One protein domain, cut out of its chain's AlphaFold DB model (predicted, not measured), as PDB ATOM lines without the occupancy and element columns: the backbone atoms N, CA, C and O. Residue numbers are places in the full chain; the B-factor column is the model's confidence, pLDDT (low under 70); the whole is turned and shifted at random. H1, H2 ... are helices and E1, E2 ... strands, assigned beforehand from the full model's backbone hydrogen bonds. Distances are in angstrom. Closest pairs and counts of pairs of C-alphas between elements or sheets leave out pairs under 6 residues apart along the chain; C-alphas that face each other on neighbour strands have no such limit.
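AT A GLANCE: This is residues 6 to 188 of the 312 residues of an uncharacterized protein of Prevotella sp. CAG:5226 (UniProt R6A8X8). One twisted sheet of seven strands runs through the domain, with H1 and H3 packed on one of its faces and the sheet curling round H3. H1 covers the E2-E3-E4 part, the short helix H4 lies over E1, and the short helix H5, off the sheet and close to H2, is the element whose centre is farthest from the mean of the C-alphas, with long links before and after both H4 and H5. The 183 printed residues include five named helices and seven named strands, in the order E1 H1 E2 E3 E4 E5 H2 H3 E6 H4 H5 E7; the sheet order is E2-E3-E4-E5-E1-E6-E7, antiparallel throughout. The class is mixed, with under half of the residues in named elements. The whole is compact, with a radius of gyration of the C-alphas of 17.0 A, and flat, spanning 53 by 43 by 23 A.

IN THESE COORDINATES: E1, residues 6 to 10, begins at C-alpha 6 (6.096, 29.665, 46.527). H1, residues 19 to 36, is 25.5 A long and begins at C-alpha 19 (-3.311, 16.839, 27.791). E2, residues 45 to 51, is 19.0 A long, and E3, residues 59 to 65, is 20.6 A. E4 is residues 70 to 74, E5 78 to 83 and H2 87 to 91. H3, residues 105 to 117, is 18.5 A long. E6 is residues 122 to 126, H4 142 to 147 and H5 162 to 165. E7, residues 181 to 184, ends at C-alpha 184 (18.491, 27.536, 47.240).

HOW THE PARTS SIT: E2 to E5 form a meander, each strand the antiparallel neighbour of the one before; in the hairpin of E2 and E3, N 48 and O 62 are 2.8 A apart. E1 has E5 and E6 as neighbours, with N 7 and O 81 at 2.8 A and N 8 and O 123 at 2.8 A. E7 is an edge strand beside E6, with N 124 and O 182 at 2.8 A. E5, H2 H3 and E6 form a split strand-helix-strand unit, two strands running the same way with E1 between them; its crossover is right-handed. H1 is over E3 at a height over the sheet of 9.9 A, along the strands, on the same face as H3: two layers, helices on one face of a sheet. H1 and H3 touch, the closest C-alphas being those of Val 33 and Ala 116, 5.2 A, and are only just about perpendicular at 70.1 degrees. H2 only grazes the sheet and touches H3, the C-alphas of Tyr 90 and Ala 106 closest at 5.2 A. H4 is over E1 at 9.1 A, slantwise at 34 degrees on the local plane. H5 is not on the sheet; it is close to but not clearly touching H2, with the C-alphas of Phe 91 and Phe 165 closest at 6.1 A. In H1, H3 and H4 every O i to N i+4 pair is within hydrogen-bond range; H2 has 0 of 1, but 2 of 2 O i to N i+3 pairs, and H5 is too short for an i+4 pair.

THE WHOLE: The two C-alphas farthest apart, of Glu 54 and Gly 100, are 54.8 A apart. The printed part has no cut. The links H2 to H3, E6 to H4, H4 to H5 and H5 to E7 are long. Mean pLDDT of the printed part is 92.5; residues 53, 56 to 57 and 136 to 139 are under 70.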
ATOM      1  N   SER A   6       6.068  30.705  47.555       97.06
ATOM      2  CA  SER A   6       6.096  29.665  46.527       97.06
ATOM      3  C   SER A   6       7.450  28.971  46.461       97.06
ATOM      4  O   SER A   6       8.501  29.613  46.498       97.06
ATOM      5  N   LEU A   7       7.415  27.645  46.339       98.25
ATOM      6  CA  LEU A   7       8.540  26.804  45.941       98.25
ATOM      7  C   LEU A   7       8.329  26.364  44.495       98.25
ATOM      8  O   LEU A   7       7.365  25.669  44.186       98.25
ATOM      9  N   ILE A   8       9.283  26.702  43.641       97.62
ATOM     10  CA  ILE A   8       9.291  26.346  42.230       97.62
ATOM     11  C   ILE A   8      10.237  25.165  42.007       97.62
ATOM     12  O   ILE A   8      11.417  25.210  42.376       97.62
ATOM     13  N   ILE A   9       9.716  24.098  41.393       97.19
ATOM     14  CA  ILE A   9      10.476  22.891  41.027       97.19
ATOM     15  C   ILE A   9      10.308  22.626  39.526       97.19
ATOM     16  O   ILE A   9       9.181  22.423  39.085       97.19
ATOM     17  N   PRO A  10      11.381  22.549  38.722       95.25
ATOM     18  CA  PRO A  10      11.273  22.224  37.301       95.25
ATOM     19  C   PRO A  10      10.579  20.878  37.054       95.25
ATOM     20  O   PRO A  10      10.783  19.913  37.790       95.25
ATOM     21  N   ASN A  11       9.799  20.793  35.982       94.00
ATOM     22  CA  ASN A  11       9.133  19.575  35.536       94.00
ATOM     23  C   ASN A  11       9.312  19.362  34.023       94.00
ATOM     24  O   ASN A  11       9.880  20.193  33.317       94.00
ATOM     25  N   ASN A  12       8.840  18.218  33.525       90.81
ATOM     26  CA  ASN A  12       8.997  17.830  32.119       90.81
ATOM     27  C   ASN A  12       7.745  18.087  31.258       90.81
ATOM     28  O   ASN A  12       7.712  17.664  30.100       90.81
ATOM     29  N   CYS A  13       6.708  18.725  31.806       91.50
ATOM     30  CA  CYS A  13       5.500  19.073  31.069       91.50
ATOM     31  C   CYS A  13       5.803  20.255  30.145       91.50
ATOM     32  O   CYS A  13       6.155  21.320  30.623       91.50
ATOM     33  N   GLN A  14       5.676  20.094  28.829       86.44
ATOM     34  CA  GLN A  14       6.035  21.164  27.879       86.44
ATOM     35  C   GLN A  14       4.892  22.134  27.568       86.44
ATOM     36  O   GLN A  14       5.134  23.223  27.059       86.44
ATOM     37  N   SER A  15       3.652  21.706  27.797       88.38
ATOM     38  CA  SER A  15       2.455  22.534  27.673       88.38
ATOM     39  C   SER A  15       1.302  21.816  28.355       88.38
ATOM     40  O   SER A  15       1.108  20.613  28.155       88.38
ATOM     41  N   LEU A  16       0.493  22.554  29.113       88.44
ATOM     42  CA  LEU A  16      -0.722  22.001  29.715       88.44
ATOM     43  C   LEU A  16      -1.786  21.647  28.660       88.44
ATOM     44  O   LEU A  16      -2.662  20.819  28.919       88.44
ATOM     45  N   ARG A  17      -1.686  22.226  27.452       86.62
ATOM     46  CA  ARG A  17      -2.592  21.962  26.322       86.62
ATOM     47  C   ARG A  17      -2.359  20.595  25.681       86.62
ATOM     48  O   ARG A  17      -3.301  20.004  25.149       86.62
ATOM     49  N   ASP A  18      -1.139  20.055  25.756       89.12
ATOM     50  CA  ASP A  18      -0.896  18.644  25.441       89.12
ATOM     51  C   ASP A  18      -1.363  17.787  26.621       89.12
ATOM     52  O   ASP A  18      -0.587  17.350  27.470       89.12
ATOM     53  N   THR A  19      -2.674  17.554  26.678       88.19
ATOM     54  CA  THR A  19      -3.311  16.839  27.791       88.19
ATOM     55  C   THR A  19      -2.749  15.435  28.014       88.19
ATOM     56  O   THR A  19      -2.774  14.955  29.142       88.19
ATOM     57  N   GLN A  20      -2.207  14.772  26.985       91.81
ATOM     58  CA  GLN A  20      -1.588  13.455  27.149       91.81
ATOM     59  C   GLN A  20      -0.220  13.570  27.827       91.81
ATOM     60  O   GLN A  20       0.057  12.823  28.768       91.81
ATOM     61  N   ASN A  21       0.623  14.504  27.374       92.44
ATOM     62  CA  ASN A  21       1.921  14.763  27.993       92.44
ATOM     63  C   ASN A  21       1.775  15.304  29.420       92.44
ATOM     64  O   ASN A  21       2.406  14.770  30.334       92.44
ATOM     65  N   ALA A  22       0.900  16.291  29.619       93.38
ATOM     66  CA  ALA A  22       0.621  16.890  30.918       93.38
ATOM     67  C   ALA A  22       0.103  15.839  31.901       93.38
ATOM     68  O   ALA A  22       0.661  15.675  32.985       93.38
ATOM     69  N   ARG A  23      -0.893  15.040  31.494       95.44
ATOM     70  CA  ARG A  23      -1.429  13.978  32.350       95.44
ATOM     71  C   ARG A  23      -0.364  12.962  32.741       95.44
ATOM     72  O   ARG A  23      -0.305  12.567  33.899       95.44
ATOM     73  N   LYS A  24       0.491  12.569  31.797       96.25
ATOM     74  CA  LYS A  24       1.603  11.665  32.082       96.25
ATOM     75  C   LYS A  24       2.591  12.282  33.077       96.25
ATOM     76  O   LYS A  24       2.947  11.617  34.037       96.25
ATOM     77  N   CYS A  25       3.007  13.535  32.877       96.44
ATOM     78  CA  CYS A  25       3.912  14.232  33.798       96.44
ATOM     79  C   CYS A  25       3.325  14.321  35.217       96.44
ATOM     80  O   CYS A  25       4.030  14.095  36.205       96.44
ATOM     81  N   PHE A  26       2.025  14.604  35.309       97.62
ATOM     82  CA  PHE A  26       1.286  14.666  36.564       97.62
ATOM     83  C   PHE A  26       1.240  13.308  37.279       97.62
ATOM     84  O   PHE A  26       1.653  13.205  38.436       97.62
ATOM     85  N   ASP A  27       0.799  12.257  36.579       97.69
ATOM     86  CA  ASP A  27       0.701  10.903  37.133       97.69
ATOM     87  C   ASP A  27       2.095  10.352  37.518       97.69
ATOM     88  O   ASP A  27       2.255   9.818  38.615       97.69
ATOM     89  N   ASP A  28       3.123  10.562  36.681       97.75
ATOM     90  CA  ASP A  28       4.512  10.150  36.954       97.75
ATOM     91  C   ASP A  28       5.061  10.832  38.228       97.75
ATOM     92  O   ASP A  28       5.779  10.211  39.019       97.75
ATOM     93  N   THR A  29       4.705  12.103  38.461       98.06
ATOM     94  CA  THR A  29       5.114  12.838  39.669       98.06
ATOM     95  C   THR A  29       4.413  12.297  40.911       98.06
ATOM     96  O   THR A  29       5.078  12.029  41.915       98.06
ATOM     97  N   ILE A  30       3.098  12.063  40.846       98.44
ATOM     98  CA  ILE A  30       2.343  11.448  41.949       98.44
ATOM     99  C   ILE A  30       2.917  10.070  42.294       98.44
ATOM    100  O   ILE A  30       3.138   9.776  43.470       98.44
ATOM    101  N   ASP A  31       3.218   9.240  41.295       98.25
ATOM    102  CA  ASP A  31       3.814   7.921  41.512       98.25
ATOM    103  C   ASP A  31       5.204   8.013  42.161       98.25
ATOM    104  O   ASP A  31       5.525   7.216  43.050       98.25
ATOM    105  N   SER A  32       6.017   9.007  41.779       97.81
ATOM    106  CA  SER A  32       7.312   9.284  42.414       97.81
ATOM    107  C   SER A  32       7.157   9.661  43.893       97.81
ATOM    108  O   SER A  32       7.798   9.052  44.756       97.81
ATOM    109  N   VAL A  33       6.235  10.577  44.211       98.31
ATOM    110  CA  VAL A  33       5.931  10.995  45.591       98.31
ATOM    111  C   VAL A  33       5.411   9.814  46.420       98.31
ATOM    112  O   VAL A  33       5.870   9.566  47.537       98.31
ATOM    113  N   ILE A  34       4.495   9.012  45.871       98.19
ATOM    114  CA  ILE A  34       3.977   7.805  46.532       98.19
ATOM    115  C   ILE A  34       5.110   6.807  46.796       98.19
ATOM    116  O   ILE A  34       5.164   6.192  47.867       98.19
ATOM    117  N   LYS A  35       6.034   6.638  45.845       97.62
ATOM    118  CA  LYS A  35       7.200   5.762  45.991       97.62
ATOM    119  C   LYS A  35       8.160   6.260  47.071       97.62
ATOM    120  O   LYS A  35       8.641   5.427  47.845       97.62
ATOM    121  N   HIS A  36       8.405   7.570  47.161       97.50
ATOM    122  CA  HIS A  36       9.182   8.179  48.249       97.50
ATOM    123  C   HIS A  36       8.611   7.771  49.609       97.50
ATOM    124  O   HIS A  36       9.316   7.211  50.449       97.50
ATOM    125  N   PHE A  37       7.290   7.871  49.765       97.06
ATOM    126  CA  PHE A  37       6.571   7.418  50.958       97.06
ATOM    127  C   PHE A  37       6.264   5.912  50.981       97.06
ATOM    128  O   PHE A  37       5.288   5.465  51.589       97.06
ATOM    129  N   ARG A  38       7.115   5.090  50.355       96.75
ATOM    130  CA  ARG A  38       7.053   3.621  50.413       96.75
ATOM    131  C   ARG A  38       5.720   3.039  49.933       96.75
ATOM    132  O   ARG A  38       5.158   2.146  50.565       96.75
ATOM    133  N   GLY A  39       5.202   3.562  48.825       96.12
ATOM    134  CA  GLY A  39       4.007   3.049  48.147       96.12
ATOM    135  C   GLY A  39       2.677   3.484  48.771       96.12
ATOM    136  O   GLY A  39       1.617   2.988  48.382       96.12
ATOM    137  N   ARG A  40       2.704   4.390  49.748       96.00
ATOM    138  CA  ARG A  40       1.536   4.767  50.548       96.00
ATOM    139  C   ARG A  40       0.766   5.911  49.907       96.00
ATOM    140  O   ARG A  40       1.081   7.081  50.094       96.00
ATOM    141  N   LYS A  41      -0.290   5.551  49.175       96.56
ATOM    142  CA  LYS A  41      -1.137   6.500  48.436       96.56
ATOM    143  C   LYS A  41      -1.789   7.558  49.327       96.56
ATOM    144  O   LYS A  41      -2.039   8.657  48.866       96.56
ATOM    145  N   GLN A  42      -2.024   7.249  50.603       95.19
ATOM    146  CA  GLN A  42      -2.672   8.148  51.560       95.19
ATOM    147  C   GLN A  42      -1.862   9.402  51.947       95.19
ATOM    148  O   GLN A  42      -2.385  10.230  52.693       95.19
ATOM    149  N   PHE A  43      -0.610   9.525  51.488       96.56
ATOM    150  CA  PHE A  43       0.183  10.754  51.610       96.56
ATOM    151  C   PHE A  43      -0.121  11.781  50.519       96.56
ATOM    152  O   PHE A  43       0.249  12.936  50.690       96.56
ATOM    153  N   VAL A  44      -0.788  11.375  49.436       97.94
ATOM    154  CA  VAL A  44      -1.246  12.260  48.363       97.94
ATOM    155  C   VAL A  44      -2.767  12.348  48.443       97.94
ATOM    156  O   VAL A  44      -3.457  11.327  48.380       97.94
ATOM    157  N   THR A  45      -3.300  13.553  48.609       97.31
ATOM    158  CA  THR A  45      -4.747  13.801  48.690       97.31
ATOM    159  C   THR A  45      -5.176  14.878  47.705       97.31
ATOM    160  O   THR A  45      -4.346  15.432  46.987       97.31
ATOM    161  N   ASP A  46      -6.491  15.091  47.611       96.56
ATOM    162  CA  ASP A  46      -7.094  16.216  46.885       96.56
ATOM    163  C   ASP A  46      -6.554  16.380  45.455       96.56
ATOM    164  O   ASP A  46      -6.249  17.470  44.982       96.56
ATOM    165  N   ILE A  47      -6.436  15.240  44.763       97.56
ATOM    166  CA  ILE A  47      -5.997  15.168  43.370       97.56
ATOM    167  C   ILE A  47      -7.083  15.792  42.491       97.56
ATOM    168  O   ILE A  47      -8.174  15.234  42.340       97.56
ATOM    169  N   ILE A  48      -6.765  16.931  41.886       96.19
ATOM    170  CA  ILE A  48      -7.644  17.702  41.013       96.19
ATOM    171  C   ILE A  48      -7.068  17.686  39.604       96.19
ATOM    172  O   ILE A  48      -5.904  18.013  39.379       96.19
ATOM    173  N   ILE A  49      -7.924  17.324  38.653       93.62
ATOM    174  CA  ILE A  49      -7.685  17.480  37.223       93.62
ATOM    175  C   ILE A  49      -8.943  18.128  36.666       93.62
ATOM    176  O   ILE A  49      -9.988  17.475  36.591       93.62
ATOM    177  N   SER A  50      -8.867  19.411  36.341       88.38
ATOM    178  CA  SER A  50     -10.008  20.170  35.838       88.38
ATOM    179  C   SER A  50      -9.666  20.890  34.544       88.38
ATOM    180  O   SER A  50      -8.573  21.417  34.353       88.38
ATOM    181  N   THR A  51     -10.643  20.888  33.645       83.25
ATOM    182  CA  THR A  51     -10.650  21.651  32.400       83.25
ATOM    183  C   THR A  51     -11.977  22.388  32.327       83.25
ATOM    184  O   THR A  51     -13.004  21.796  32.671       83.25
ATOM    185  N   ASN A  52     -11.994  23.642  31.887       77.06
ATOM    186  CA  ASN A  52     -13.243  24.372  31.673       77.06
ATOM    187  C   ASN A  52     -13.608  24.368  30.177       77.06
ATOM    188  O   ASN A  52     -12.790  24.710  29.333       77.06
ATOM    189  N   GLU A  53     -14.834  23.968  29.835       65.50
ATOM    190  CA  GLU A  53     -15.314  24.020  28.444       65.50
ATOM    191  C   GLU A  53     -15.623  25.458  27.992       65.50
ATOM    192  O   GLU A  53     -15.477  25.778  26.813       65.50
ATOM    193  N   GLU A  54     -16.040  26.328  28.921       73.81
ATOM    194  CA  GLU A  54     -16.340  27.746  28.662       73.81
ATOM    195  C   GLU A  54     -15.078  28.611  28.636       73.81
ATOM    196  O   GLU A  54     -15.043  29.641  27.963       73.81
ATOM    197  N   ASP A  55     -14.035  28.155  29.330       72.94
ATOM    198  CA  ASP A  55     -12.695  28.719  29.280       72.94
ATOM    199  C   ASP A  55     -11.695  27.617  28.897       72.94
ATOM    200  O   ASP A  55     -11.083  27.017  29.779       72.94
ATOM    201  N   PRO A  56     -11.518  27.332  27.590       66.31
ATOM    202  CA  PRO A  56     -10.637  26.266  27.094       66.31
ATOM    203  C   PRO A  56      -9.177  26.404  27.533       66.31
ATOM    204  O   PRO A  56      -8.372  25.495  27.333       66.31
ATOM    205  N   ASN A  57      -8.837  27.570  28.066       68.88
ATOM    206  CA  ASN A  57      -7.548  27.877  28.629       68.88
ATOM    207  C   ASN A  57      -7.443  27.369  30.074       68.88
ATOM    208  O   ASN A  57      -6.399  26.850  30.428       68.88
ATOM    209  N   TYR A  58      -8.503  27.362  30.883       80.25
ATOM    210  CA  TYR A  58      -8.440  26.845  32.251       80.25
ATOM    211  C   TYR A  58      -8.174  25.329  32.280       80.25
ATOM    212  O   TYR A  58      -9.081  24.512  32.092       80.25
ATOM    213  N   ILE A  59      -6.919  24.965  32.553       87.44
ATOM    214  CA  ILE A  59      -6.440  23.599  32.767       87.44
ATOM    215  C   ILE A  59      -5.682  23.584  34.092       87.44
ATOM    216  O   ILE A  59      -4.676  24.273  34.231       87.44
ATOM    217  N   LYS A  60      -6.142  22.780  35.053       90.75
ATOM    218  CA  LYS A  60      -5.528  22.670  36.378       90.75
ATOM    219  C   LYS A  60      -5.221  21.221  36.717       90.75
ATOM    220  O   LYS A  60      -6.075  20.341  36.603       90.75
ATOM    221  N   TYR A  61      -3.998  21.017  37.183       94.94
ATOM    222  CA  TYR A  61      -3.496  19.769  37.734       94.94
ATOM    223  C   TYR A  61      -2.903  20.076  39.101       94.94
ATOM    224  O   TYR A  61      -1.896  20.777  39.187       94.94
ATOM    225  N   SER A  62      -3.513  19.572  40.168       97.25
ATOM    226  CA  SER A  62      -3.003  19.807  41.518       97.25
ATOM    227  C   SER A  62      -3.232  18.626  42.445       97.25
ATOM    228  O   SER A  62      -4.119  17.805  42.222       97.25
ATOM    229  N   PHE A  63      -2.429  18.542  43.496       98.50
ATOM    230  CA  PHE A  63      -2.623  17.600  44.594       98.50
ATOM    231  C   PHE A  63      -2.038  18.171  45.885       98.50
ATOM    232  O   PHE A  63      -1.266  19.130  45.865       98.50
ATOM    233  N   GLU A  64      -2.380  17.560  47.011       98.38
ATOM    234  CA  GLU A  64      -1.874  17.943  48.326       98.38
ATOM    235  C   GLU A  64      -1.000  16.846  48.932       98.38
ATOM    236  O   GLU A  64      -1.199  15.650  48.683       98.38
ATOM    237  N   ILE A  65      -0.045  17.255  49.773       98.06
ATOM    238  CA  ILE A  65       0.701  16.354  50.660       98.06
ATOM    239  C   ILE A  65       0.454  16.802  52.107       98.06
ATOM    240  O   ILE A  65       1.228  17.605  52.641       98.06
ATOM    241  N   PRO A  66      -0.578  16.271  52.795       96.50
ATOM    242  CA  PRO A  66      -0.936  16.698  54.152       96.50
ATOM    243  C   PRO A  66       0.175  16.518  55.190       96.50
ATOM    244  O   PRO A  66       0.209  17.212  56.202       96.50
ATOM    245  N   LEU A  67       1.107  15.586  54.962       96.81
ATOM    246  CA  LEU A  67       2.296  15.430  55.806       96.81
ATOM    247  C   LEU A  67       3.195  16.675  55.778       96.81
ATOM    248  O   LEU A  67       3.827  16.988  56.781       96.81
ATOM    249  N   LEU A  68       3.301  17.337  54.628       96.06
ATOM    250  CA  LEU A  68       4.150  18.511  54.426       96.06
ATOM    251  C   LEU A  68       3.356  19.820  54.540       96.06
ATOM    252  O   LEU A  68       3.962  20.884  54.573       96.06
ATOM    253  N   ASN A  69       2.021  19.734  54.627       94.75
ATOM    254  CA  ASN A  69       1.105  20.872  54.608       94.75
ATOM    255  C   ASN A  69       1.347  21.778  53.382       94.75
ATOM    256  O   ASN A  69       1.554  22.986  53.517       94.75
ATOM    257  N   ILE A  70       1.390  21.147  52.200       96.81
ATOM    258  CA  ILE A  70       1.597  21.807  50.906       96.81
ATOM    259  C   ILE A  70       0.489  21.453  49.916       96.81
ATOM    260  O   ILE A  70      -0.040  20.335  49.940       96.81
ATOM    261  N   THR A  71       0.235  22.378  48.996       97.56
ATOM    262  CA  THR A  71      -0.495  22.151  47.742       97.56
ATOM    263  C   THR A  71       0.489  22.304  46.588       97.56
ATOM    264  O   THR A  71       1.264  23.256  46.571       97.56
ATOM    265  N   ALA A  72       0.493  21.367  45.642       97.75
ATOM    266  CA  ALA A  72       1.319  21.427  44.441       97.75
ATOM    267  C   ALA A  72       0.431  21.619  43.212       97.75
ATOM    268  O   ALA A  72      -0.490  20.832  42.990       97.75
ATOM    269  N   GLU A  73       0.733  22.631  42.407       95.06
ATOM    270  CA  GLU A  73       0.056  22.954  41.156       95.06
ATOM    271  C   GLU A  73       1.042  22.857  39.989       95.06
ATOM    272  O   GLU A  73       2.175  23.338  40.049       95.06
ATOM    273  N   MET A  74       0.648  22.146  38.933       94.19
ATOM    274  CA  MET A  74       1.512  21.927  37.777       94.19
ATOM    275  C   MET A  74       1.329  23.046  36.754       94.19
ATOM    276  O   MET A  74       0.229  23.237  36.237       94.19
ATOM    277  N   HIS A  75       2.431  23.688  36.386       91.12
ATOM    278  CA  HIS A  75       2.537  24.588  35.243       91.12
ATOM    279  C   HIS A  75       3.332  23.925  34.111       91.12
ATOM    280  O   HIS A  75       3.876  22.818  34.249       91.12
ATOM    281  N   SER A  76       3.405  24.608  32.969       89.69
ATOM    282  CA  SER A  76       4.308  24.213  31.896       89.69
ATOM    283  C   SER A  76       5.763  24.392  32.348       89.69
ATOM    284  O   SER A  76       6.219  25.473  32.694       89.69
ATOM    285  N   GLY A  77       6.513  23.301  32.416       90.56
ATOM    286  CA  GLY A  77       7.934  23.285  32.744       90.56
ATOM    287  C   GLY A  77       8.271  23.395  34.230       90.56
ATOM    288  O   GLY A  77       9.433  23.190  34.573       90.56
ATOM    289  N   PHE A  78       7.318  23.673  35.124       94.44
ATOM    290  CA  PHE A  78       7.562  23.714  36.570       94.44
ATOM    291  C   PHE A  78       6.320  23.415  37.418       94.44
ATOM    292  O   PHE A  78       5.181  23.528  36.978       94.44
ATOM    293  N   TRP A  79       6.553  22.987  38.650       96.06
ATOM    294  CA  TRP A  79       5.582  22.933  39.730       96.06
ATOM    295  C   TRP A  79       5.660  24.224  40.527       96.06
ATOM    296  O   TRP A  79       6.761  24.619  40.912       96.06
ATOM    297  N   ASP A  80       4.510  24.830  40.792       95.38
ATOM    298  CA  ASP A  80       4.351  25.853  41.818       95.38
ATOM    299  C   ASP A  80       3.779  25.181  43.066       95.38
ATOM    300  O   ASP A  80       2.728  24.537  43.029       95.38
ATOM    301  N   ILE A  81       4.531  25.232  44.158       97.44
ATOM    302  CA  ILE A  81       4.182  24.554  45.399       97.44
ATOM    303  C   ILE A  81       4.006  25.592  46.487       97.44
ATOM    304  O   ILE A  81       4.921  26.365  46.765       97.44
ATOM    305  N   TRP A  82       2.860  25.539  47.158       95.81
ATOM    306  CA  TRP A  82       2.492  26.455  48.227       95.81
ATOM    307  C   TRP A  82       2.531  25.736  49.573       95.81
ATOM    308  O   TRP A  82       1.597  25.010  49.930       95.81
ATOM    309  N   PRO A  83       3.606  25.911  50.356       93.81
ATOM    310  CA  PRO A  83       3.534  25.734  51.793       93.81
ATOM    311  C   PRO A  83       2.544  26.731  52.385       93.81
ATOM    312  O   PRO A  83       2.491  27.879  51.957       93.81
ATOM    313  N   VAL A  84       1.812  26.338  53.429       90.31
ATOM    314  CA  VAL A  84       0.963  27.271  54.196       90.31
ATOM    315  C   VAL A  84       1.847  28.210  55.039       90.31
ATOM    316  O   VAL A  84       1.932  28.097  56.263       90.31
ATOM    317  N   ALA A  85       2.574  29.105  54.369       91.12
ATOM    318  CA  ALA A  85       3.580  30.000  54.921       91.12
ATOM    319  C   ALA A  85       3.638  31.312  54.125       91.12
ATOM    320  O   ALA A  85       3.587  31.309  52.902       91.12
ATOM    321  N   GLY A  86       3.833  32.433  54.823       93.06
ATOM    322  CA  GLY A  86       4.230  33.680  54.176       93.06
ATOM    323  C   GLY A  86       5.688  33.634  53.718       93.06
ATOM    324  O   GLY A  86       6.527  33.007  54.370       93.06
ATOM    325  N   TYR A  87       6.007  34.355  52.646       95.50
ATOM    326  CA  TYR A  87       7.354  34.453  52.086       95.50
ATOM    327  C   TYR A  87       8.387  34.901  53.126       95.50
ATOM    328  O   TYR A  87       9.460  34.316  53.258       95.50
ATOM    329  N   ASN A  88       8.021  35.860  53.980       93.62
ATOM    330  CA  ASN A  88       8.873  36.332  55.072       93.62
ATOM    331  C   ASN A  88       9.270  35.222  56.068       93.62
ATOM    332  O   ASN A  88      10.325  35.317  56.696       93.62
ATOM    333  N   HIS A  89       8.455  34.171  56.234       93.69
ATOM    334  CA  HIS A  89       8.775  33.046  57.116       93.69
ATOM    335  C   HIS A  89       9.955  32.214  56.606       93.69
ATOM    336  O   HIS A  89      10.573  31.514  57.406       93.69
ATOM    337  N   TYR A  90      10.309  32.321  55.322       96.38
ATOM    338  CA  TYR A  90      11.488  31.682  54.736       96.38
ATOM    339  C   TYR A  90      12.818  32.320  55.184       96.38
ATOM    340  O   TYR A  90      13.886  31.750  54.977       96.38
ATOM    341  N   PHE A  91      12.765  33.467  55.868       96.56
ATOM    342  CA  PHE A  91      13.947  34.233  56.282       96.56
ATOM    343  C   PHE A  91      14.038  34.456  57.795       96.56
ATOM    344  O   PHE A  91      14.918  35.179  58.254       96.56
ATOM    345  N   ILE A  92      13.121  33.886  58.584       95.88
ATOM    346  CA  ILE A  92      13.061  34.093  60.037       95.88
ATOM    347  C   ILE A  92      13.452  32.791  60.744       95.88
ATOM    348  O   ILE A  92      12.644  31.856  60.802       95.88
ATOM    349  N   PRO A  93      14.668  32.709  61.318       95.19
ATOM    350  CA  PRO A  93      15.046  31.591  62.164       95.19
ATOM    351  C   PRO A  93      14.142  31.504  63.389       95.19
ATOM    352  O   PRO A  93      13.860  32.502  64.054       95.19
ATOM    353  N   PHE A  94      13.710  30.291  63.718       91.12
ATOM    354  CA  PHE A  94      12.943  30.032  64.939       91.12
ATOM    355  C   PHE A  94      13.759  29.279  65.993       91.12
ATOM    356  O   PHE A  94      13.403  29.297  67.170       91.12
ATOM    357  N   ASN A  95      14.832  28.598  65.581       91.81
ATOM    358  CA  ASN A  95      15.730  27.855  66.460       91.81
ATOM    359  C   ASN A  95      17.087  27.616  65.771       91.81
ATOM    360  O   ASN A  95      17.325  28.114  64.672       91.81
ATOM    361  N   THR A  96      17.957  26.830  66.396       93.25
ATOM    362  CA  THR A  96      19.154  26.246  65.784       93.25
ATOM    363  C   THR A  96      18.956  24.759  65.509       93.25
ATOM    364  O   THR A  96      18.263  24.071  66.262       93.25
ATOM    365  N   ASP A  97      19.568  24.253  64.445       93.12
ATOM    366  CA  ASP A  97      19.589  22.826  64.140       93.12
ATOM    367  C   ASP A  97      20.622  22.058  64.989       93.12
ATOM    368  O   ASP A  97      21.354  22.622  65.809       93.12
ATOM    369  N   MET A  98      20.692  20.740  64.784       92.12
ATOM    370  CA  MET A  98      21.617  19.858  65.505       92.12
ATOM    371  C   MET A  98      23.106  20.091  65.183       92.12
ATOM    372  O   MET A  98      23.965  19.526  65.858       92.12
ATOM    373  N   LEU A  99      23.416  20.893  64.161       93.69
ATOM    374  CA  LEU A  99      24.768  21.285  63.753       93.69
ATOM    375  C   LEU A  99      25.079  22.748  64.129       93.69
ATOM    376  O   LEU A  99      26.152  23.258  63.801       93.69
ATOM    377  N   GLY A 100      24.168  23.418  64.843       93.38
ATOM    378  CA  GLY A 100      24.315  24.797  65.301       93.38
ATOM    379  C   GLY A 100      24.066  25.856  64.223       93.38
ATOM    380  O   GLY A 100      24.489  26.999  64.404       93.38
ATOM    381  N   LYS A 101      23.416  25.512  63.105       94.38
ATOM    382  CA  LYS A 101      23.007  26.471  62.066       94.38
ATOM    383  C   LYS A 101      21.594  27.000  62.317       94.38
ATOM    384  O   LYS A 101      20.824  26.347  63.025       94.38
ATOM    385  N   PRO A 102      21.233  28.184  61.780       95.69
ATOM    386  CA  PRO A 102      19.871  28.691  61.886       95.69
ATOM    387  C   PRO A 102      18.865  27.689  61.312       95.69
ATOM    388  O   PRO A 102      19.097  27.089  60.267       95.69
ATOM    389  N   ARG A 103      17.737  27.519  61.993       94.19
ATOM    390  CA  ARG A 103      16.652  26.626  61.589       94.19
ATOM    391  C   ARG A 103      15.435  27.462  61.222       94.19
ATOM    392  O   ARG A 103      14.952  28.247  62.039       94.19
ATOM    393  N   ILE A 104      14.948  27.283  59.997       95.31
ATOM    394  CA  ILE A 104      13.823  28.024  59.421       95.31
ATOM    395  C   ILE A 104      12.780  27.009  58.960       95.31
ATOM    396  O   ILE A 104      13.053  26.194  58.085       95.31
ATOM    397  N   TRP A 105      11.586  27.041  59.550       92.88
ATOM    398  CA  TRP A 105      10.603  25.968  59.373       92.88
ATOM    399  C   TRP A 105      10.061  25.912  57.939       92.88
ATOM    400  O   TRP A 105       9.921  24.826  57.386       92.88
ATOM    401  N   ALA A 106       9.824  27.067  57.307       95.06
ATOM    402  CA  ALA A 106       9.351  27.126  55.926       95.06
ATOM    403  C   ALA A 106      10.383  26.515  54.962       95.06
ATOM    404  O   ALA A 106      10.026  25.761  54.060       95.06
ATOM    405  N   ARG A 107      11.678  26.742  55.227       96.50
ATOM    406  CA  ARG A 107      12.780  26.131  54.477       96.50
ATOM    407  C   ARG A 107      12.842  24.615  54.664       96.50
ATOM    408  O   ARG A 107      13.067  23.897  53.696       96.50
ATOM    409  N   GLU A 108      12.596  24.114  55.875       95.88
ATOM    410  CA  GLU A 108      12.506  22.667  56.131       95.88
ATOM    411  C   GLU A 108      11.333  22.022  55.379       95.88
ATOM    412  O   GLU A 108      11.494  20.936  54.824       95.88
ATOM    413  N   VAL A 109      10.172  22.687  55.309       96.69
ATOM    414  CA  VAL A 109       9.031  22.217  54.506       96.69
ATOM    415  C   VAL A 109       9.414  22.146  53.029       96.69
ATOM    416  O   VAL A 109       9.274  21.083  52.428       96.69
ATOM    417  N   CYS A 110       9.980  23.217  52.464       98.38
ATOM    418  CA  CYS A 110      10.421  23.229  51.068       98.38
ATOM    419  C   CYS A 110      11.467  22.144  50.771       98.38
ATOM    420  O   CYS A 110      11.351  21.432  49.776       98.38
ATOM    421  N   PHE A 111      12.444  21.952  51.660       98.62
ATOM    422  CA  PHE A 111      13.442  20.895  51.528       98.62
ATOM    423  C   PHE A 111      12.818  19.495  51.515       98.62
ATOM    424  O   PHE A 111      13.134  18.671  50.660       98.62
ATOM    425  N   ASN A 112      11.904  19.215  52.446       98.56
ATOM    426  CA  ASN A 112      11.229  17.921  52.504       98.56
ATOM    427  C   ASN A 112      10.331  17.679  51.281       98.56
ATOM    428  O   ASN A 112      10.229  16.542  50.818       98.56
ATOM    429  N   THR A 113       9.725  18.734  50.732       98.62
ATOM    430  CA  THR A 113       9.013  18.678  49.452       98.62
ATOM    431  C   THR A 113       9.958  18.317  48.311       98.62
ATOM    432  O   THR A 113       9.660  17.395  47.557       98.62
ATOM    433  N   LEU A 114      11.125  18.962  48.214       98.69
ATOM    434  CA  LEU A 114      12.136  18.629  47.205       98.69
ATOM    435  C   LEU A 114      12.547  17.157  47.289       98.69
ATOM    436  O   LEU A 114      12.536  16.471  46.268       98.69
ATOM    437  N   LEU A 115      12.808  16.641  48.497       98.19
ATOM    438  CA  LEU A 115      13.108  15.221  48.697       98.19
ATOM    439  C   LEU A 115      11.984  14.317  48.174       98.19
ATOM    440  O   LEU A 115      12.269  13.349  47.471       98.19
ATOM    441  N   ALA A 116      10.722  14.641  48.477       98.19
ATOM    442  CA  ALA A 116       9.567  13.866  48.025       98.19
ATOM    443  C   ALA A 116       9.384  13.891  46.500       98.19
ATOM    444  O   ALA A 116       8.949  12.898  45.918       98.19
ATOM    445  N   PHE A 117       9.756  14.997  45.854       98.25
ATOM    446  CA  PHE A 117       9.738  15.147  44.398       98.25
ATOM    447  C   PHE A 117      10.999  14.571  43.726       98.25
ATOM    448  O   PHE A 117      11.034  14.438  42.505       98.25
ATOM    449  N   GLY A 118      12.024  14.179  44.493       97.12
ATOM    450  CA  GLY A 118      13.280  13.630  43.970       97.12
ATOM    451  C   GLY A 118      14.308  14.684  43.540       97.12
ATOM    452  O   GLY A 118      15.197  14.376  42.748       97.12
ATOM    453  N   HIS A 119      14.203  15.905  44.062       97.88
ATOM    454  CA  HIS A 119      15.107  17.026  43.808       97.88
ATOM    455  C   HIS A 119      15.987  17.334  45.028       97.88
ATOM    456  O   HIS A 119      15.679  16.968  46.163       97.88
ATOM    457  N   THR A 120      17.109  18.016  44.791       97.31
ATOM    458  CA  THR A 120      18.073  18.406  45.838       97.31
ATOM    459  C   THR A 120      18.179  19.913  46.042       97.31
ATOM    460  O   THR A 120      18.709  20.342  47.061       97.31
ATOM    461  N   GLU A 121      17.695  20.698  45.089       98.19
ATOM    462  CA  GLU A 121      17.719  22.160  45.079       98.19
ATOM    463  C   GLU A 121      16.421  22.668  44.453       98.19
ATOM    464  O   GLU A 121      15.740  21.924  43.739       98.19
ATOM    465  N   GLY A 122      16.070  23.913  44.741       97.94
ATOM    466  CA  GLY A 122      14.839  24.514  44.249       97.94
ATOM    467  C   GLY A 122      14.904  26.028  44.279       97.94
ATOM    468  O   GLY A 122      15.883  26.618  44.737       97.94
ATOM    469  N   TRP A 123      13.833  26.653  43.812       98.38
ATOM    470  CA  TRP A 123      13.724  28.101  43.774       98.38
ATOM    471  C   TRP A 123      12.571  28.558  44.643       98.38
ATOM    472  O   TRP A 123      11.537  27.902  44.684       98.38
ATOM    473  N   VAL A 124      12.736  29.674  45.337       97.44
ATOM    474  CA  VAL A 124      11.670  30.252  46.152       97.44
ATOM    475  C   VAL A 124      11.404  31.682  45.755       97.44
ATOM    476  O   VAL A 124      12.327  32.457  45.494       97.44
ATOM    477  N   CYS A 125      10.135  32.041  45.734       96.38
ATOM    478  CA  CYS A 125       9.702  33.380  45.401       96.38
ATOM    479  C   CYS A 125       8.434  33.739  46.164       96.38
ATOM    480  O   CYS A 125       7.829  32.903  46.840       96.38
ATOM    481  N   ASP A 126       8.066  35.006  46.070       94.50
ATOM    482  CA  ASP A 126       6.794  35.475  46.582       94.50
ATOM    483  C   ASP A 126       5.647  35.249  45.576       94.50
ATOM    484  O   ASP A 126       5.861  34.819  44.434       94.50
ATOM    485  N   GLU A 127       4.409  35.503  46.005       90.19
ATOM    486  CA  GLU A 127       3.213  35.289  45.177       90.19
ATOM    487  C   GLU A 127       3.225  36.084  43.859       90.19
ATOM    488  O   GLU A 127       2.710  35.613  42.846       90.19
ATOM    489  N   PHE A 128       3.862  37.261  43.837       92.00
ATOM    490  CA  PHE A 128       3.933  38.136  42.660       92.00
ATOM    491  C   PHE A 128       4.886  37.618  41.582       92.00
ATOM    492  O   PHE A 128       4.936  38.172  40.489       92.00
ATOM    493  N   HIS A 129       5.615  36.546  41.876       92.19
ATOM    494  CA  HIS A 129       6.509  35.850  40.956       92.19
ATOM    495  C   HIS A 129       6.066  34.405  40.707       92.19
ATOM    496  O   HIS A 129       6.845  33.602  40.201       92.19
ATOM    497  N   SER A 130       4.842  34.049  41.094       89.56
ATOM    498  CA  SER A 130       4.284  32.705  40.938       89.56
ATOM    499  C   SER A 130       2.835  32.775  40.449       89.56
ATOM    500  O   SER A 130       2.607  33.020  39.269       89.56
ATOM    501  N   TRP A 131       1.847  32.609  41.324       83.75
ATOM    502  CA  TRP A 131       0.434  32.525  40.951       83.75
ATOM    503  C   TRP A 131      -0.258  33.883  40.803       83.75
ATOM    504  O   TRP A 131      -1.318  33.970  40.190       83.75
ATOM    505  N   ASN A 132       0.316  34.946  41.369       84.50
ATOM    506  CA  ASN A 132      -0.199  36.312  41.276       84.50
ATOM    507  C   ASN A 132       0.680  37.162  40.346       84.50
ATOM    508  O   ASN A 132       0.987  38.319  40.642       84.50
ATOM    509  N   CYS A 133       1.142  36.562  39.247       79.75
ATOM    510  CA  CYS A 133       2.053  37.192  38.304       79.75
ATOM    511  C   CYS A 133       1.526  37.124  36.867       79.75
ATOM    512  O   CYS A 133       0.612  36.376  36.548       79.75
ATOM    513  N   GLY A 134       2.121  37.908  35.970       72.75
ATOM    514  CA  GLY A 134       1.708  37.969  34.564       72.75
ATOM    515  C   GLY A 134       2.077  36.744  33.712       72.75
ATOM    516  O   GLY A 134       1.936  36.822  32.494       72.75
ATOM    517  N   LEU A 135       2.578  35.653  34.307       73.88
ATOM    518  CA  LEU A 135       2.963  34.417  33.605       73.88
ATOM    519  C   LEU A 135       1.792  33.453  33.354       73.88
ATOM    520  O   LEU A 135       2.029  32.298  33.003       73.88
ATOM    521  N   ASP A 136       0.551  33.929  33.460       60.09
ATOM    522  CA  ASP A 136      -0.700  33.169  33.291       60.09
ATOM    523  C   ASP A 136      -0.870  32.436  31.939       60.09
ATOM    524  O   ASP A 136      -1.865  31.741  31.730       60.09
ATOM    525  N   ASP A 137       0.068  32.566  30.996       60.78
ATOM    526  CA  ASP A 137       0.026  31.822  29.739       60.78
ATOM    527  C   ASP A 137       0.426  30.348  29.958       60.78
ATOM    528  O   ASP A 137       1.492  30.029  30.480       60.78
ATOM    529  N   TYR A 138      -0.415  29.412  29.511       61.44
ATOM    530  CA  TYR A 138      -0.268  27.944  29.663       61.44
ATOM    531  C   TYR A 138       0.974  27.336  29.006       61.44
ATOM    532  O   TYR A 138       1.221  26.132  29.127       61.44
ATOM    533  N   ASP A 139       1.709  28.165  28.278       69.38
ATOM    534  CA  ASP A 139       2.940  27.832  27.585       69.38
ATOM    535  C   ASP A 139       4.170  28.479  28.259       69.38
ATOM    536  O   ASP A 139       5.286  28.222  27.816       69.38
ATOM    537  N   SER A 140       3.991  29.257  29.342       79.94
ATOM    538  CA  SER A 140       5.077  29.815  30.159       79.94
ATOM    539  C   SER A 140       5.901  28.688  30.758       79.94
ATOM    540  O   SER A 140       5.428  27.950  31.617       79.94
ATOM    541  N   THR A 141       7.135  28.552  30.290       87.56
ATOM    542  CA  THR A 141       8.077  27.531  30.737       87.56
ATOM    543  C   THR A 141       8.810  27.964  32.006       87.56
ATOM    544  O   THR A 141       8.778  29.123  32.419       87.56
ATOM    545  N   PHE A 142       9.581  27.050  32.599       91.62
ATOM    546  CA  PHE A 142      10.497  27.405  33.685       91.62
ATOM    547  C   PHE A 142      11.552  28.451  33.275       91.62
ATOM    548  O   PHE A 142      11.986  29.246  34.105       91.62
ATOM    549  N   GLU A 143      11.970  28.489  32.004       91.69
ATOM    550  CA  GLU A 143      12.893  29.526  31.521       91.69
ATOM    551  C   GLU A 143      12.225  30.904  31.479       91.69
ATOM    552  O   GLU A 143      12.852  31.894  31.861       91.69
ATOM    553  N   ASP A 144      10.948  30.955  31.091       90.88
ATOM    554  CA  ASP A 144      10.156  32.187  31.109       90.88
ATOM    555  C   ASP A 144       9.964  32.679  32.549       90.88
ATOM    556  O   ASP A 144      10.177  33.857  32.831       90.88
ATOM    557  N   TRP A 145       9.682  31.763  33.484       92.88
ATOM    558  CA  TRP A 145       9.630  32.074  34.913       92.88
ATOM    559  C   TRP A 145      10.948  32.654  35.437       92.88
ATOM    560  O   TRP A 145      10.956  33.676  36.128       92.88
ATOM    561  N   LYS A 146      12.091  32.058  35.074       93.25
ATOM    562  CA  LYS A 146      13.393  32.575  35.516       93.25
ATOM    563  C   LYS A 146      13.640  34.005  35.038       93.25
ATOM    564  O   LYS A 146      14.184  34.802  35.801       93.25
ATOM    565  N   ALA A 147      13.236  34.319  33.808       91.94
ATOM    566  CA  ALA A 147      13.398  35.638  33.201       91.94
ATOM    567  C   ALA A 147      12.351  36.669  33.665       91.94
ATOM    568  O   ALA A 147      12.522  37.861  33.414       91.94
ATOM    569  N   TYR A 148      11.280  36.232  34.324       91.69
ATOM    570  CA  TYR A 148      10.186  37.102  34.729       91.69
ATOM    571  C   TYR A 148      10.576  38.071  35.849       91.69
ATOM    572  O   TYR A 148      11.218  37.681  36.824       91.69
ATOM    573  N   GLY A 149      10.134  39.316  35.712       89.25
ATOM    574  CA  GLY A 149      10.213  40.385  36.703       89.25
ATOM    575  C   GLY A 149       9.667  41.679  36.098       89.25
ATOM    576  O   GLY A 149       9.693  41.860  34.878       89.25
ATOM    577  N   GLU A 150       9.167  42.596  36.924       87.19
ATOM    578  CA  GLU A 150       8.667  43.904  36.473       87.19
ATOM    579  C   GLU A 150       9.776  44.776  35.850       87.19
ATOM    580  O   GLU A 150       9.506  45.708  35.086       87.19
ATOM    581  N   ASN A 151      11.033  44.496  36.200       88.56
ATOM    582  CA  ASN A 151      12.233  45.168  35.718       88.56
ATOM    583  C   ASN A 151      13.465  44.249  35.864       88.56
ATOM    584  O   ASN A 151      13.374  43.158  36.428       88.56
ATOM    585  N   ASP A 152      14.625  44.701  35.376       89.62
ATOM    586  CA  ASP A 152      15.866  43.913  35.400       89.62
ATOM    587  C   ASP A 152      16.272  43.471  36.816       89.62
ATOM    588  O   ASP A 152      16.781  42.366  36.966       89.62
ATOM    589  N   GLU A 153      16.043  44.293  37.846       88.31
ATOM    590  CA  GLU A 153      16.374  43.975  39.244       88.31
ATOM    591  C   GLU A 153      15.428  42.913  39.816       88.31
ATOM    592  O   GLU A 153      15.877  41.935  40.406       88.31
ATOM    593  N   ASP A 154      14.130  43.053  39.555       89.00
ATOM    594  CA  ASP A 154      13.082  42.109  39.962       89.00
ATOM    595  C   ASP A 154      13.245  40.731  39.289       89.00
ATOM    596  O   ASP A 154      12.919  39.688  39.852       89.00
ATOM    597  N   SER A 155      13.845  40.703  38.093       90.69
ATOM    598  CA  SER A 155      14.141  39.462  37.371       90.69
ATOM    599  C   SER A 155      15.304  38.651  37.959       90.69
ATOM    600  O   SER A 155      15.469  37.477  37.607       90.69
ATOM    601  N   ILE A 156      16.108  39.226  38.859       95.94
ATOM    602  CA  ILE A 156      17.300  38.565  39.396       95.94
ATOM    603  C   ILE A 156      16.896  37.399  40.300       95.94
ATOM    604  O   ILE A 156      16.054  37.516  41.185       95.94
ATOM    605  N   ILE A 157      17.550  36.259  40.093       97.69
ATOM    606  CA  ILE A 157      17.503  35.126  41.016       97.69
ATOM    607  C   ILE A 157      18.768  35.182  41.864       97.69
ATOM    608  O   ILE A 157      19.879  35.047  41.347       97.69
ATOM    609  N   HIS A 158      18.599  35.400  43.161       97.62
ATOM    610  CA  HIS A 158      19.705  35.477  44.105       97.62
ATOM    611  C   HIS A 158      20.060  34.085  44.634       97.62
ATOM    612  O   HIS A 158      19.197  33.231  44.788       97.62
ATOM    613  N   GLU A 159      21.323  33.843  44.966       97.94
ATOM    614  CA  GLU A 159      21.701  32.616  45.676       97.94
ATOM    615  C   GLU A 159      21.397  32.770  47.169       97.94
ATOM    616  O   GLU A 159      21.801  33.753  47.799       97.94
ATOM    617  N   PHE A 160      20.678  31.807  47.742       97.94
ATOM    618  CA  PHE A 160      20.320  31.834  49.152       97.94
ATOM    619  C   PHE A 160      21.529  31.512  50.041       97.94
ATOM    620  O   PHE A 160      22.189  30.483  49.887       97.94
ATOM    621  N   ASP A 161      21.778  32.370  51.031       95.62
ATOM    622  CA  ASP A 161      22.739  32.135  52.108       95.62
ATOM    623  C   ASP A 161      22.026  32.256  53.456       95.62
ATOM    624  O   ASP A 161      21.663  33.351  53.894       95.62
ATOM    625  N   ILE A 162      21.859  31.127  54.148       95.00
ATOM    626  CA  ILE A 162      21.187  31.092  55.450       95.00
ATOM    627  C   ILE A 162      21.888  31.966  56.496       95.00
ATOM    628  O   ILE A 162      21.245  32.481  57.412       95.00
ATOM    629  N   MET A 163      23.205  32.159  56.372       95.38
ATOM    630  CA  MET A 163      23.975  32.935  57.339       95.38
ATOM    631  C   MET A 163      23.671  34.432  57.244       95.38
ATOM    632  O   MET A 163      23.795  35.116  58.259       95.38
ATOM    633  N   ARG A 164      23.186  34.932  56.093       95.12
ATOM    634  CA  ARG A 164      22.675  36.311  55.943       95.12
ATOM    635  C   ARG A 164      21.520  36.595  56.906       95.12
ATOM    636  O   ARG A 164      21.336  37.736  57.321       95.12
ATOM    637  N   PHE A 165      20.776  35.560  57.293       95.12
ATOM    638  CA  PHE A 165      19.576  35.675  58.117       95.12
ATOM    639  C   PHE A 165      19.772  35.186  59.561       95.12
ATOM    640  O   PHE A 165      18.813  35.154  60.326       95.12
ATOM    641  N   ALA A 166      20.995  34.830  59.968       93.81
ATOM    642  CA  ALA A 166      21.258  34.232  61.281       93.81
ATOM    643  C   ALA A 166      20.883  35.139  62.472       93.81
ATOM    644  O   ALA A 166      20.460  34.633  63.510       93.81
ATOM    645  N   ASP A 167      21.007  36.460  62.309       93.88
ATOM    646  CA  ASP A 167      20.724  37.456  63.354       93.88
ATOM    647  C   ASP A 167      19.300  38.043  63.277       93.88
ATOM    648  O   ASP A 167      18.950  38.929  64.063       93.88
ATOM    649  N   VAL A 168      18.468  37.569  62.340       95.31
ATOM    650  CA  VAL A 168      17.075  38.013  62.199       95.31
ATOM    651  C   VAL A 168      16.285  37.631  63.448       95.31
ATOM    652  O   VAL A 168      16.179  36.464  63.818       95.31
ATOM    653  N   ASP A 169      15.696  38.634  64.094       93.25
ATOM    654  CA  ASP A 169      14.892  38.478  65.302       93.25
ATOM    655  C   ASP A 169      13.802  39.562  65.330       93.25
ATOM    656  O   ASP A 169      14.007  40.665  65.862       93.25
ATOM    657  N   PRO A 170      12.605  39.260  64.791       90.88
ATOM    658  CA  PRO A 170      11.487  40.195  64.790       90.88
ATOM    659  C   PRO A 170      11.082  40.666  66.194       90.88
ATOM    660  O   PRO A 170      10.594  41.788  66.340       90.88
ATOM    661  N   LYS A 171      11.326  39.871  67.252       89.56
ATOM    662  CA  LYS A 171      11.027  40.276  68.641       89.56
ATOM    663  C   LYS A 171      11.953  41.391  69.122       89.56
ATOM    664  O   LYS A 171      11.576  42.146  70.016       89.56
ATOM    665  N   LYS A 172      13.142  41.514  68.527       93.25
ATOM    666  CA  LYS A 172      14.082  42.625  68.739       93.25
ATOM    667  C   LYS A 172      13.956  43.725  67.681       93.25
ATOM    668  O   LYS A 172      14.748  44.663  67.693       93.25
ATOM    669  N   GLY A 173      12.977  43.629  66.779       93.12
ATOM    670  CA  GLY A 173      12.796  44.566  65.670       93.12
ATOM    671  C   GLY A 173      13.815  44.402  64.539       93.12
ATOM    672  O   GLY A 173      13.930  45.300  63.708       93.12
ATOM    673  N   ILE A 174      14.548  43.283  64.500       93.25
ATOM    674  CA  ILE A 174      15.489  42.959  63.426       93.25
ATOM    675  C   ILE A 174      14.724  42.144  62.386       93.25
ATOM    676  O   ILE A 174      14.531  40.938  62.543       93.25
ATOM    677  N   TRP A 175      14.230  42.826  61.358       93.00
ATOM    678  CA  TRP A 175      13.490  42.208  60.262       93.00
ATOM    679  C   TRP A 175      14.441  41.720  59.165       93.00
ATOM    680  O   TRP A 175      15.490  42.335  58.966       93.00
ATOM    681  N   PRO A 176      14.101  40.623  58.466       91.88
ATOM    682  CA  PRO A 176      14.916  40.142  57.364       91.88
ATOM    683  C   PRO A 176      14.851  41.127  56.193       91.88
ATOM    684  O   PRO A 176      13.779  41.627  55.852       91.88
ATOM    685  N   ASP A 177      16.007  41.375  55.589       93.25
ATOM    686  CA  ASP A 177      16.153  42.117  54.340       93.25
ATOM    687  C   ASP A 177      16.380  41.102  53.220       93.25
ATOM    688  O   ASP A 177      17.463  40.508  53.138       93.25
ATOM    689  N   TYR A 178      15.329  40.831  52.448       94.00
ATOM    690  CA  TYR A 178      15.266  39.766  51.452       94.00
ATOM    691  C   TYR A 178      14.848  40.297  50.077       94.00
ATOM    692  O   TYR A 178      14.130  41.287  49.952       94.00
ATOM    693  N   ASP A 179      15.302  39.582  49.059       95.00
ATOM    694  CA  ASP A 179      15.026  39.772  47.642       95.00
ATOM    695  C   ASP A 179      13.785  38.945  47.248       95.00
ATOM    696  O   ASP A 179      13.259  38.175  48.051       95.00
ATOM    697  N   ARG A 180      13.285  39.108  46.021       93.31
ATOM    698  CA  ARG A 180      12.004  38.519  45.578       93.31
ATOM    699  C   ARG A 180      12.097  37.069  45.111       93.31
ATOM    700  O   ARG A 180      11.114  36.332  45.189       93.31
ATOM    701  N   LYS A 181      13.267  36.668  44.610       96.50
ATOM    702  CA  LYS A 181      13.534  35.332  44.075       96.50
ATOM    703  C   LYS A 181      14.882  34.824  44.557       96.50
ATOM    704  O   LYS A 181      15.894  35.519  44.453       96.50
ATOM    705  N   TYR A 182      14.897  33.572  44.990       98.06
ATOM    706  CA  TYR A 182      16.113  32.868  45.354       98.06
ATOM    707  C   TYR A 182      16.207  31.511  44.670       98.06
ATOM    708  O   TYR A 182      15.211  30.810  44.520       98.06
ATOM    709  N   HIS A 183      17.423  31.128  44.308       98.50
ATOM    710  CA  HIS A 183      17.828  29.740  44.177       98.50
ATOM    711  C   HIS A 183      18.404  29.280  45.521       98.50
ATOM    712  O   HIS A 183      19.192  29.998  46.139       98.50
ATOM    713  N   ASP A 184      18.010  28.098  45.984       98.56
ATOM    714  CA  ASP A 184      18.491  27.536  47.240       98.56
ATOM    715  C   ASP A 184      18.965  26.089  47.055       98.56
ATOM    716  O   ASP A 184      18.235  25.211  46.591       98.56
ATOM    717  N   SER A 185      20.212  25.846  47.464       98.06
ATOM    718  CA  SER A 185      20.861  24.532  47.437       98.06
ATOM    719  C   SER A 185      20.569  23.680  48.677       98.06
ATOM    720  O   SER A 185      20.943  22.508  48.722       98.06
ATOM    721  N   TYR A 186      19.945  24.259  49.711       98.12
ATOM    722  CA  TYR A 186      19.576  23.585  50.959       98.12
ATOM    723  C   TYR A 186      20.737  22.879  51.664       98.12
ATOM    724  O   TYR A 186      20.549  21.863  52.339       98.12
ATOM    725  N   LYS A 187      21.957  23.407  51.519       96.81
ATOM    726  CA  LYS A 187      23.187  22.766  51.999       96.81
ATOM    727  C   LYS A 187      23.109  22.327  53.464       96.81
ATOM    728  O   LYS A 187      23.457  21.195  53.780       96.81
ATOM    729  N   GLU A 188      22.599  23.181  54.347       95.38
ATOM    730  CA  GLU A 188      22.483  22.875  55.778       95.38
ATOM    731  C   GLU A 188      21.452  21.773  56.045       95.38
ATOM    732  O   GLU A 188      21.676  20.898  56.878       95.38
TER     733      GLU A 188